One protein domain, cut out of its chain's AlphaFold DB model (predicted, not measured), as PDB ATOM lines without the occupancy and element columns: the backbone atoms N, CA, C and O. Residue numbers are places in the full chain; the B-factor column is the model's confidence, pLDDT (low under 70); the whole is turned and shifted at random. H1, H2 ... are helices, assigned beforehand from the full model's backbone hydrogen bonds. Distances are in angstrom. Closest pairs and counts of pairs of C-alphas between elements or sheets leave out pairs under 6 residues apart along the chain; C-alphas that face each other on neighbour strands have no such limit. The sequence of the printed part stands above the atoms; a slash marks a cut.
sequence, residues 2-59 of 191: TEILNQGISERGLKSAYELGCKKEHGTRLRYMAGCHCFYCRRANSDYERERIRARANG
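This is residues 2 to 59 of the 191 residues of an uncharacterized protein of marine sediment metagenome (UniProt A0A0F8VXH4). The domain is a loose arch, with the long helix H4 as one limb and the short helices H2 and H3 packed together at the middle, H3 on the near part of H4. H1 lies at the other end of the arch, close to H2 but away from H3 and H4, and residues 50 to 59 stick out as a free arm. The printed part has 58 residues with four named helices, H1, H2, H3 and H4 along the chain, and no named strand; its class is all helix. The whole is loose, with a radius of gyration of the C-alphas of 13.2 A and spans of 37 by 27 by 16 A.

H1, residues 2 to 10, is close to but not clearly touching H2, residues 17 to 21; their closest C-alphas, of Asn 6 and Ala 17, are 7.6 A apart. H2 touches H3, residues 29 to 33, with the closest C-alphas, of Gly 21 and Arg 31, at 4.6 A. H3 touches H4, residues 39 to 57, through residues 41 to 48 of H4 alone; the closest C-alphas, of Arg 29 and Asn 45, are 5.0 A apart. H1 is apart from H3 and H4, and H2 is apart from H4. In H2, H3 and H4 every O i to N i+4 pair is within hydrogen-bond range; in H1, 3 of 5 are.

H1 begins at C-alpha 2 (28.496, 49.698, -15.879) and is 13.2 A long from first to last C-alpha. H2 measures 6.0 A and H3 6.2 A. H4 runs 26.8 A, from C-alpha 39 (15.880, 33.240, -15.007) to C-alpha 57 (35.979, 28.335, -32.038).

The two C-alphas farthest apart, of Glu 11 and Asn 58, are 37.1 A apart. The printed part has no cut. The link H3 to H4 is tight; H1 to H2 and H2 to H3 are short. The mean pLDDT of the printed part is 85.8, and residues 2 to 10 are under 70.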
ATOM      1  N   THR A   2      29.650  49.713 -14.954       44.84
ATOM      2  CA  THR A   2      28.496  49.698 -15.879       44.84
ATOM      3  C   THR A   2      27.828  51.071 -16.057       44.84
ATOM      4  O   THR A   2      27.379  51.377 -17.156       44.84
ATOM      5  N   GLU A   3      27.825  51.926 -15.029       44.53
ATOM      6  CA  GLU A   3      27.317  53.312 -15.109       44.53
ATOM      7  C   GLU A   3      28.162  54.221 -16.013       44.53
ATOM      8  O   GLU A   3      27.615  54.927 -16.856       44.53
ATOM      9  N   ILE A   4      29.493  54.129 -15.919       51.59
ATOM     10  CA  ILE A   4      30.437  54.961 -16.690       51.59
ATOM     11  C   ILE A   4      30.324  54.676 -18.201       51.59
ATOM     12  O   ILE A   4      30.390  55.584 -19.025       51.59
ATOM     13  N   LEU A   5      30.103  53.412 -18.586       51.91
ATOM     14  CA  LEU A   5      29.904  53.026 -19.989       51.91
ATOM     15  C   LEU A   5      28.552  53.486 -20.556       51.91
ATOM     16  O   LEU A   5      28.457  53.708 -21.762       51.91
ATOM     17  N   ASN A   6      27.524  53.630 -19.716       54.12
ATOM     18  CA  ASN A   6      26.214  54.119 -20.151       54.12
ATOM     19  C   ASN A   6      26.203  55.646 -20.350       54.12
ATOM     20  O   ASN A   6      25.593  56.101 -21.315       54.12
ATOM     21  N   GLN A   7      26.922  56.420 -19.524       55.69
ATOM     22  CA  GLN A   7      27.018  57.886 -19.666       55.69
ATOM     23  C   GLN A   7      27.575  58.316 -21.036       55.69
ATOM     24  O   GLN A   7      26.946  59.107 -21.738       55.69
ATOM     25  N   GLY A   8      28.677  57.712 -21.493       63.00
ATOM     26  CA  GLY A   8      29.312  58.092 -22.766       63.00
ATOM     27  C   GLY A   8      28.531  57.725 -24.042       63.00
ATOM     28  O   GLY A   8      28.880  58.184 -25.132       63.00
ATOM     29  N   ILE A   9      27.497  56.879 -23.950       67.75
ATOM     30  CA  ILE A   9      26.610  56.536 -25.079       67.75
ATOM     31  C   ILE A   9      25.513  57.595 -25.216       67.75
ATOM     32  O   ILE A   9      25.268  58.083 -26.322       67.75
ATOM     33  N   SER A  10      24.917  57.998 -24.093       64.50
ATOM     34  CA  SER A  10      23.887  59.038 -24.046       64.50
ATOM     35  C   SER A  10      24.423  60.408 -24.475       64.50
ATOM     36  O   SER A  10      23.746  61.114 -25.217       64.50
ATOM     37  N   GLU A  11      25.672  60.739 -24.132       73.94
ATOM     38  CA  GLU A  11      26.362  61.961 -24.591       73.94
ATOM     39  C   GLU A  11      26.496  62.057 -26.122       73.94
ATOM     40  O   GLU A  11      26.586  63.146 -26.679       73.94
ATOM     41  N   ARG A  12      26.468  60.920 -26.830       79.12
ATOM     42  CA  ARG A  12      26.509  60.854 -28.304       79.12
ATOM     43  C   ARG A  12      25.113  60.856 -28.939       79.12
ATOM     44  O   ARG A  12      24.989  60.538 -30.121       79.12
ATOM     45  N   GLY A  13      24.067  61.143 -28.160       83.38
ATOM     46  CA  GLY A  13      22.668  61.105 -28.596       83.38
ATOM     47  C   GLY A  13      22.135  59.694 -28.869       83.38
ATOM     48  O   GLY A  13      21.096  59.538 -29.512       83.38
ATOM     49  N   LEU A  14      22.839  58.650 -28.420       85.06
ATOM     50  CA  LEU A  14      22.425  57.262 -28.603       85.06
ATOM     51  C   LEU A  14      21.646  56.777 -27.378       85.06
ATOM     52  O   LEU A  14      22.034  57.022 -26.239       85.06
ATOM     53  N   LYS A  15      20.563  56.034 -27.622       87.00
ATOM     54  CA  LYS A  15      19.779  55.404 -26.553       87.00
ATOM     55  C   LYS A  15      20.629  54.374 -25.810       87.00
ATOM     56  O   LYS A  15      21.284  53.530 -26.428       87.00
ATOM     57  N   SER A  16      20.574  54.422 -24.488       87.75
ATOM     58  CA  SER A  16      21.222  53.463 -23.599       87.75
ATOM     59  C   SER A  16      20.626  52.059 -23.750       87.75
ATOM     60  O   SER A  16      19.495  51.867 -24.211       87.75
ATOM     61  N   ALA A  17      21.370  51.044 -23.304       87.00
ATOM     62  CA  ALA A  17      20.863  49.672 -23.272       87.00
ATOM     63  C   ALA A  17      19.589  49.546 -22.415       87.00
ATOM     64  O   ALA A  17      18.697  48.769 -22.758       87.00
ATOM     65  N   TYR A  18      19.489  50.344 -21.346       89.06
ATOM     66  CA  TYR A  18      18.299  50.432 -20.508       89.06
ATOM     67  C   TYR A  18      17.085  50.912 -21.310       89.06
ATOM     68  O   TYR A  18      16.094  50.190 -21.398       89.06
ATOM     69  N   GLU A  19      17.180  52.068 -21.969       90.62
ATOM     70  CA  GLU A  19      16.077  52.650 -22.749       90.62
ATOM     71  C   GLU A  19      15.612  51.739 -23.892       90.62
ATOM     72  O   GLU A  19      14.427  51.688 -24.216       90.62
ATOM     73  N   LEU A  20      16.539  50.994 -24.499       90.88
ATOM     74  CA  LEU A  20      16.228  50.064 -25.584       90.88
ATOM     75  C   LEU A  20      15.559  48.769 -25.098       90.88
ATOM     76  O   LEU A  20      14.775  48.169 -25.839       90.88
ATOM     77  N   GLY A  21      15.882  48.307 -23.886       92.44
ATOM     78  CA  GLY A  21      15.481  46.988 -23.392       92.44
ATOM     79  C   GLY A  21      14.422  46.981 -22.289       92.44
ATOM     80  O   GLY A  21      13.773  45.954 -22.107       92.44
ATOM     81  N   CYS A  22      14.181  48.091 -21.586       91.88
ATOM     82  CA  CYS A  22      13.290  48.150 -20.417       91.88
ATOM     83  C   CYS A  22      11.800  47.911 -20.725       91.88
ATOM     84  O   CYS A  22      11.022  47.647 -19.809       91.88
ATOM     85  N   LYS A  23      11.392  47.943 -22.000       93.56
ATOM     86  CA  LYS A  23      10.030  47.597 -22.461       93.56
ATOM     87  C   LYS A  23       9.960  46.297 -23.270       93.56
ATOM     88  O   LYS A  23       8.887  45.912 -23.712       93.56
ATOM     89  N   LYS A  24      11.091  45.619 -23.491       92.62
ATOM     90  CA  LYS A  24      11.132  44.344 -24.227       92.62
ATOM     91  C   LYS A  24      10.678  43.186 -23.348       92.62
ATOM     92  O   LYS A  24      10.853  43.236 -22.132       92.62
ATOM     93  N   GLU A  25      10.165  42.136 -23.972       95.12
ATOM     94  CA  GLU A  25       9.807  40.894 -23.290       95.12
ATOM     95  C   GLU A  25      11.012  40.271 -22.560       95.12
ATOM     96  O   GLU A  25      12.178  40.407 -22.968       95.12
ATOM     97  N   HIS A  26      10.717  39.595 -21.448       95.31
ATOM     98  CA  HIS A  26      11.696  38.788 -20.725       95.31
ATOM     99  C   HIS A  26      12.150  37.596 -21.577       95.31
ATOM    100  O   HIS A  26      11.445  37.158 -22.476       95.31
ATOM    101  N   GLY A  27      13.347  37.068 -21.303       95.81
ATOM    102  CA  GLY A  27      13.924  35.998 -22.125       95.81
ATOM    103  C   GLY A  27      14.713  36.488 -23.336       95.81
ATOM    104  O   GLY A  27      15.094  35.689 -24.182       95.81
ATOM    105  N   THR A  28      15.018  37.784 -23.410       95.69
ATOM    106  CA  THR A  28      15.881  38.349 -24.454       95.69
ATOM    107  C   THR A  28      17.190  38.872 -23.871       95.69
ATOM    108  O   THR A  28      17.244  39.385 -22.748       95.69
ATOM    109  N   ARG A  29      18.269  38.809 -24.661       94.25
ATOM    110  CA  ARG A  29      19.562  39.389 -24.264       94.25
ATOM    111  C   ARG A  29      19.476  40.901 -24.048       94.25
ATOM    112  O   ARG A  29      20.116  41.424 -23.143       94.25
ATOM    113  N   LEU A  30      18.684  41.608 -24.853       94.44
ATOM    114  CA  LEU A  30      18.524  43.057 -24.714       94.44
ATOM    115  C   LEU A  30      17.851  43.423 -23.382       94.44
ATOM    116  O   LEU A  30      18.280  44.368 -22.725       94.44
ATOM    117  N   ARG A  31      16.868  42.633 -22.932       94.69
ATOM    118  CA  ARG A  31      16.247  42.805 -21.611       94.69
ATOM    119  C   ARG A  31      17.227  42.525 -20.467       94.69
ATOM    120  O   ARG A  31      17.196  43.232 -19.464       94.69
ATOM    121  N   TYR A  32      18.123  41.548 -20.629       95.50
ATOM    122  CA  TYR A  32      19.229  41.322 -19.691       95.50
ATOM    123  C   TYR A  32      20.181  42.526 -19.623       95.50
ATOM    124  O   TYR A  32      20.498  43.001 -18.536       95.50
ATOM    125  N   MET A  33      20.585  43.072 -20.774       93.62
ATOM    126  CA  MET A  33      21.456  44.255 -20.839       93.62
ATOM    127  C   MET A  33      20.820  45.518 -20.245       93.62
ATOM    128  O   MET A  33      21.541  46.386 -19.764       93.62
ATOM    129  N   ALA A  34      19.488  45.610 -20.253       93.88
ATOM    130  CA  ALA A  34      18.737  46.664 -19.578       93.88
ATOM    131  C   ALA A  34      18.637  46.479 -18.049       93.88
ATOM    132  O   ALA A  34      17.982  47.279 -17.393       93.88
ATOM    133  N   GLY A  35      19.254  45.440 -17.474       93.06
ATOM    134  CA  GLY A  35      19.327  45.220 -16.024       93.06
ATOM    135  C   GLY A  35      18.392  44.137 -15.478       93.06
ATOM    136  O   GLY A  35      18.330  43.927 -14.270       93.06
ATOM    137  N   CYS A  36      17.652  43.412 -16.325       95.50
ATOM    138  CA  CYS A  36      16.818  42.317 -15.835       95.50
ATOM    139  C   CYS A  36      17.635  41.039 -15.590       95.50
ATOM    140  O   CYS A  36      18.156  40.428 -16.523       95.50
ATOM    141  N   HIS A  37      17.633  40.557 -14.348       95.12
ATOM    142  CA  HIS A  37      18.330  39.332 -13.948       95.12
ATOM    143  C   HIS A  37      17.395  38.139 -13.689       95.12
ATOM    144  O   HIS A  37      17.776  37.212 -12.981       95.12
ATOM    145  N   CYS A  38      16.177  38.114 -14.244       97.12
ATOM    146  CA  CYS A  38      15.306  36.941 -14.099       97.12
ATOM    147  C   CYS A  38      15.906  35.700 -14.790       97.12
ATOM    148  O   CYS A  38      16.800  35.810 -15.634       97.12
ATOM    149  N   PHE A  39      15.400  34.510 -14.450       97.56
ATOM    150  CA  PHE A  39      15.880  33.240 -15.007       97.56
ATOM    151  C   PHE A  39      15.924  33.241 -16.545       97.56
ATOM    152  O   PHE A  39      16.968  32.947 -17.126       97.56
ATOM    153  N   TYR A  40      14.837  33.664 -17.198       97.88
ATOM    154  CA  TYR A  40      14.745  33.705 -18.659       97.88
ATOM    155  C   TYR A  40      15.785  34.641 -19.291       97.88
ATOM    156  O   TYR A  40      16.447  34.272 -20.258       97.88
ATOM    157  N   CYS A  41      15.981  35.837 -18.728       96.88
ATOM    158  CA  CYS A  41      16.959  36.806 -19.232       96.88
ATOM    159  C   CYS A  41      18.407  36.336 -19.017       96.88
ATOM    160  O   CYS A  41      19.238  36.497 -19.911       96.88
ATOM    161  N   ARG A  42      18.711  35.713 -17.868       97.50
ATOM    162  CA  ARG A  42      20.026  35.101 -17.616       97.50
ATOM    163  C   ARG A  42      20.312  33.978 -18.607       97.50
ATOM    164  O   ARG A  42      21.379  33.985 -19.216       97.50
ATOM    165  N   ARG A  43      19.346  33.077 -18.826       97.69
ATOM    166  CA  ARG A  43      19.449  32.000 -19.819       97.69
ATOM    167  C   ARG A  43      19.723  32.555 -21.215       97.69
ATOM    168  O   ARG A  43      20.697  32.148 -21.830       97.69
ATOM    169  N   ALA A  44      18.955  33.544 -21.668       96.69
ATOM    170  CA  ALA A  44      19.153  34.158 -22.982       96.69
ATOM    171  C   ALA A  44      20.551  34.781 -23.158       96.69
ATOM    172  O   ALA A  44      21.157  34.674 -24.223       96.69
ATOM    173  N   ASN A  45      21.091  35.419 -22.113       96.88
ATOM    174  CA  ASN A  45      22.456  35.937 -22.148       96.88
ATOM    175  C   ASN A  45      23.502  34.808 -22.189       96.88
ATOM    176  O   ASN A  45      24.454  34.887 -22.964       96.88
ATOM    177  N   SER A  46      23.322  33.755 -21.388       96.56
ATOM    178  CA  SER A  46      24.196  32.578 -21.402       96.56
ATOM    179  C   SER A  46      24.173  31.853 -22.749       96.56
ATOM    180  O   SER A  46      25.229  31.464 -23.240       96.56
ATOM    181  N   ASP A  47      23.003  31.696 -23.365       96.38
ATOM    182  CA  ASP A  47      22.828  31.068 -24.679       96.38
ATOM    183  C   ASP A  47      23.589  31.859 -25.751       96.38
ATOM    184  O   ASP A  47      24.429  31.293 -26.451       96.38
ATOM    185  N   TYR A  48      23.421  33.184 -25.769       93.88
ATOM    186  CA  TYR A  48      24.161  34.067 -26.669       93.88
ATOM    187  C   TYR A  48      25.684  33.995 -26.471       93.88
ATOM    188  O   TYR A  48      26.430  33.924 -27.447       93.88
ATOM    189  N   GLU A  49      26.187  34.028 -25.232       93.88
ATOM    190  CA  GLU A  49      27.638  33.951 -25.006       93.88
ATOM    191  C   GLU A  49      28.193  32.567 -25.386       93.88
ATOM    192  O   GLU A  49      29.281  32.491 -25.962       93.88
ATOM    193  N   ARG A  50      27.438  31.479 -25.173       93.69
ATOM    194  CA  ARG A  50      27.808  30.134 -25.654       93.69
ATOM    195  C   ARG A  50      27.879  30.080 -27.177       93.69
ATOM    196  O   ARG A  50      28.872  29.594 -27.717       93.69
ATOM    197  N   GLU A  51      26.876  30.608 -27.872       89.81
ATOM    198  CA  GLU A  51      26.871  30.706 -29.337       89.81
ATOM    199  C   GLU A  51      28.038  31.548 -29.848       89.81
ATOM    200  O   GLU A  51      28.735  31.154 -30.782       89.81
ATOM    201  N   ARG A  52      28.326  32.672 -29.191       88.06
ATOM    202  CA  ARG A  52      29.454  33.543 -29.530       88.06
ATOM    203  C   ARG A  52      30.802  32.847 -29.344       88.06
ATOM    204  O   ARG A  52      31.693  33.027 -30.177       88.06
ATOM    205  N   ILE A  53      30.973  32.074 -28.270       88.88
ATOM    206  CA  ILE A  53      32.177  31.265 -28.034       88.88
ATOM    207  C   ILE A  53      32.297  30.182 -29.108       88.88
ATOM    208  O   ILE A  53      33.364  30.045 -29.708       88.88
ATOM    209  N   ARG A  54      31.204  29.475 -29.419       89.50
ATOM    210  CA  ARG A  54      31.174  28.456 -30.477       89.50
ATOM    211  C   ARG A  54      31.519  29.052 -31.845       89.50
ATOM    212  O   ARG A  54      32.380  28.516 -32.531       89.50
ATOM    213  N   ALA A  55      30.955  30.204 -32.206       84.81
ATOM    214  CA  ALA A  55      31.275  30.902 -33.453       84.81
ATOM    215  C   ALA A  55      32.752  31.332 -33.527       84.81
ATOM    216  O   ALA A  55      33.352  31.332 -34.599       84.81
ATOM    217  N   ARG A  56      33.375  31.689 -32.395       83.50
ATOM    218  CA  ARG A  56      34.822  31.972 -32.338       83.50
ATOM    219  C   ARG A  56      35.657  30.716 -32.548       83.50
ATOM    220  O   ARG A  56      36.609  30.775 -33.319       83.50
ATOM    221  N   ALA A  57      35.292  29.616 -31.894       82.50
ATOM    222  CA  ALA A  57      35.979  28.335 -32.038       82.50
ATOM    223  C   ALA A  57      35.887  27.794 -33.476       82.50
ATOM    224  O   ALA A  57      36.891  27.364 -34.031       82.50
ATOM    225  N   ASN A  58      34.717  27.916 -34.108       84.25
ATOM    226  CA  ASN A  58      34.477  27.479 -35.485       84.25
ATOM    227  C   ASN A  58      35.080  28.419 -36.546       84.25
ATOM    228  O   ASN A  58      35.064  28.112 -37.733       84.25
ATOM    229  N   GLY A  59      35.596  29.588 -36.150       77.44
ATOM    230  CA  GLY A  59      36.111  30.597 -37.080       77.44
ATOM    231  C   GLY A  59      35.033  31.418 -37.802       77.44
ATOM    232  O   GLY A  59      35.374  32.274 -38.620       77.44
TER     233      GLY A  59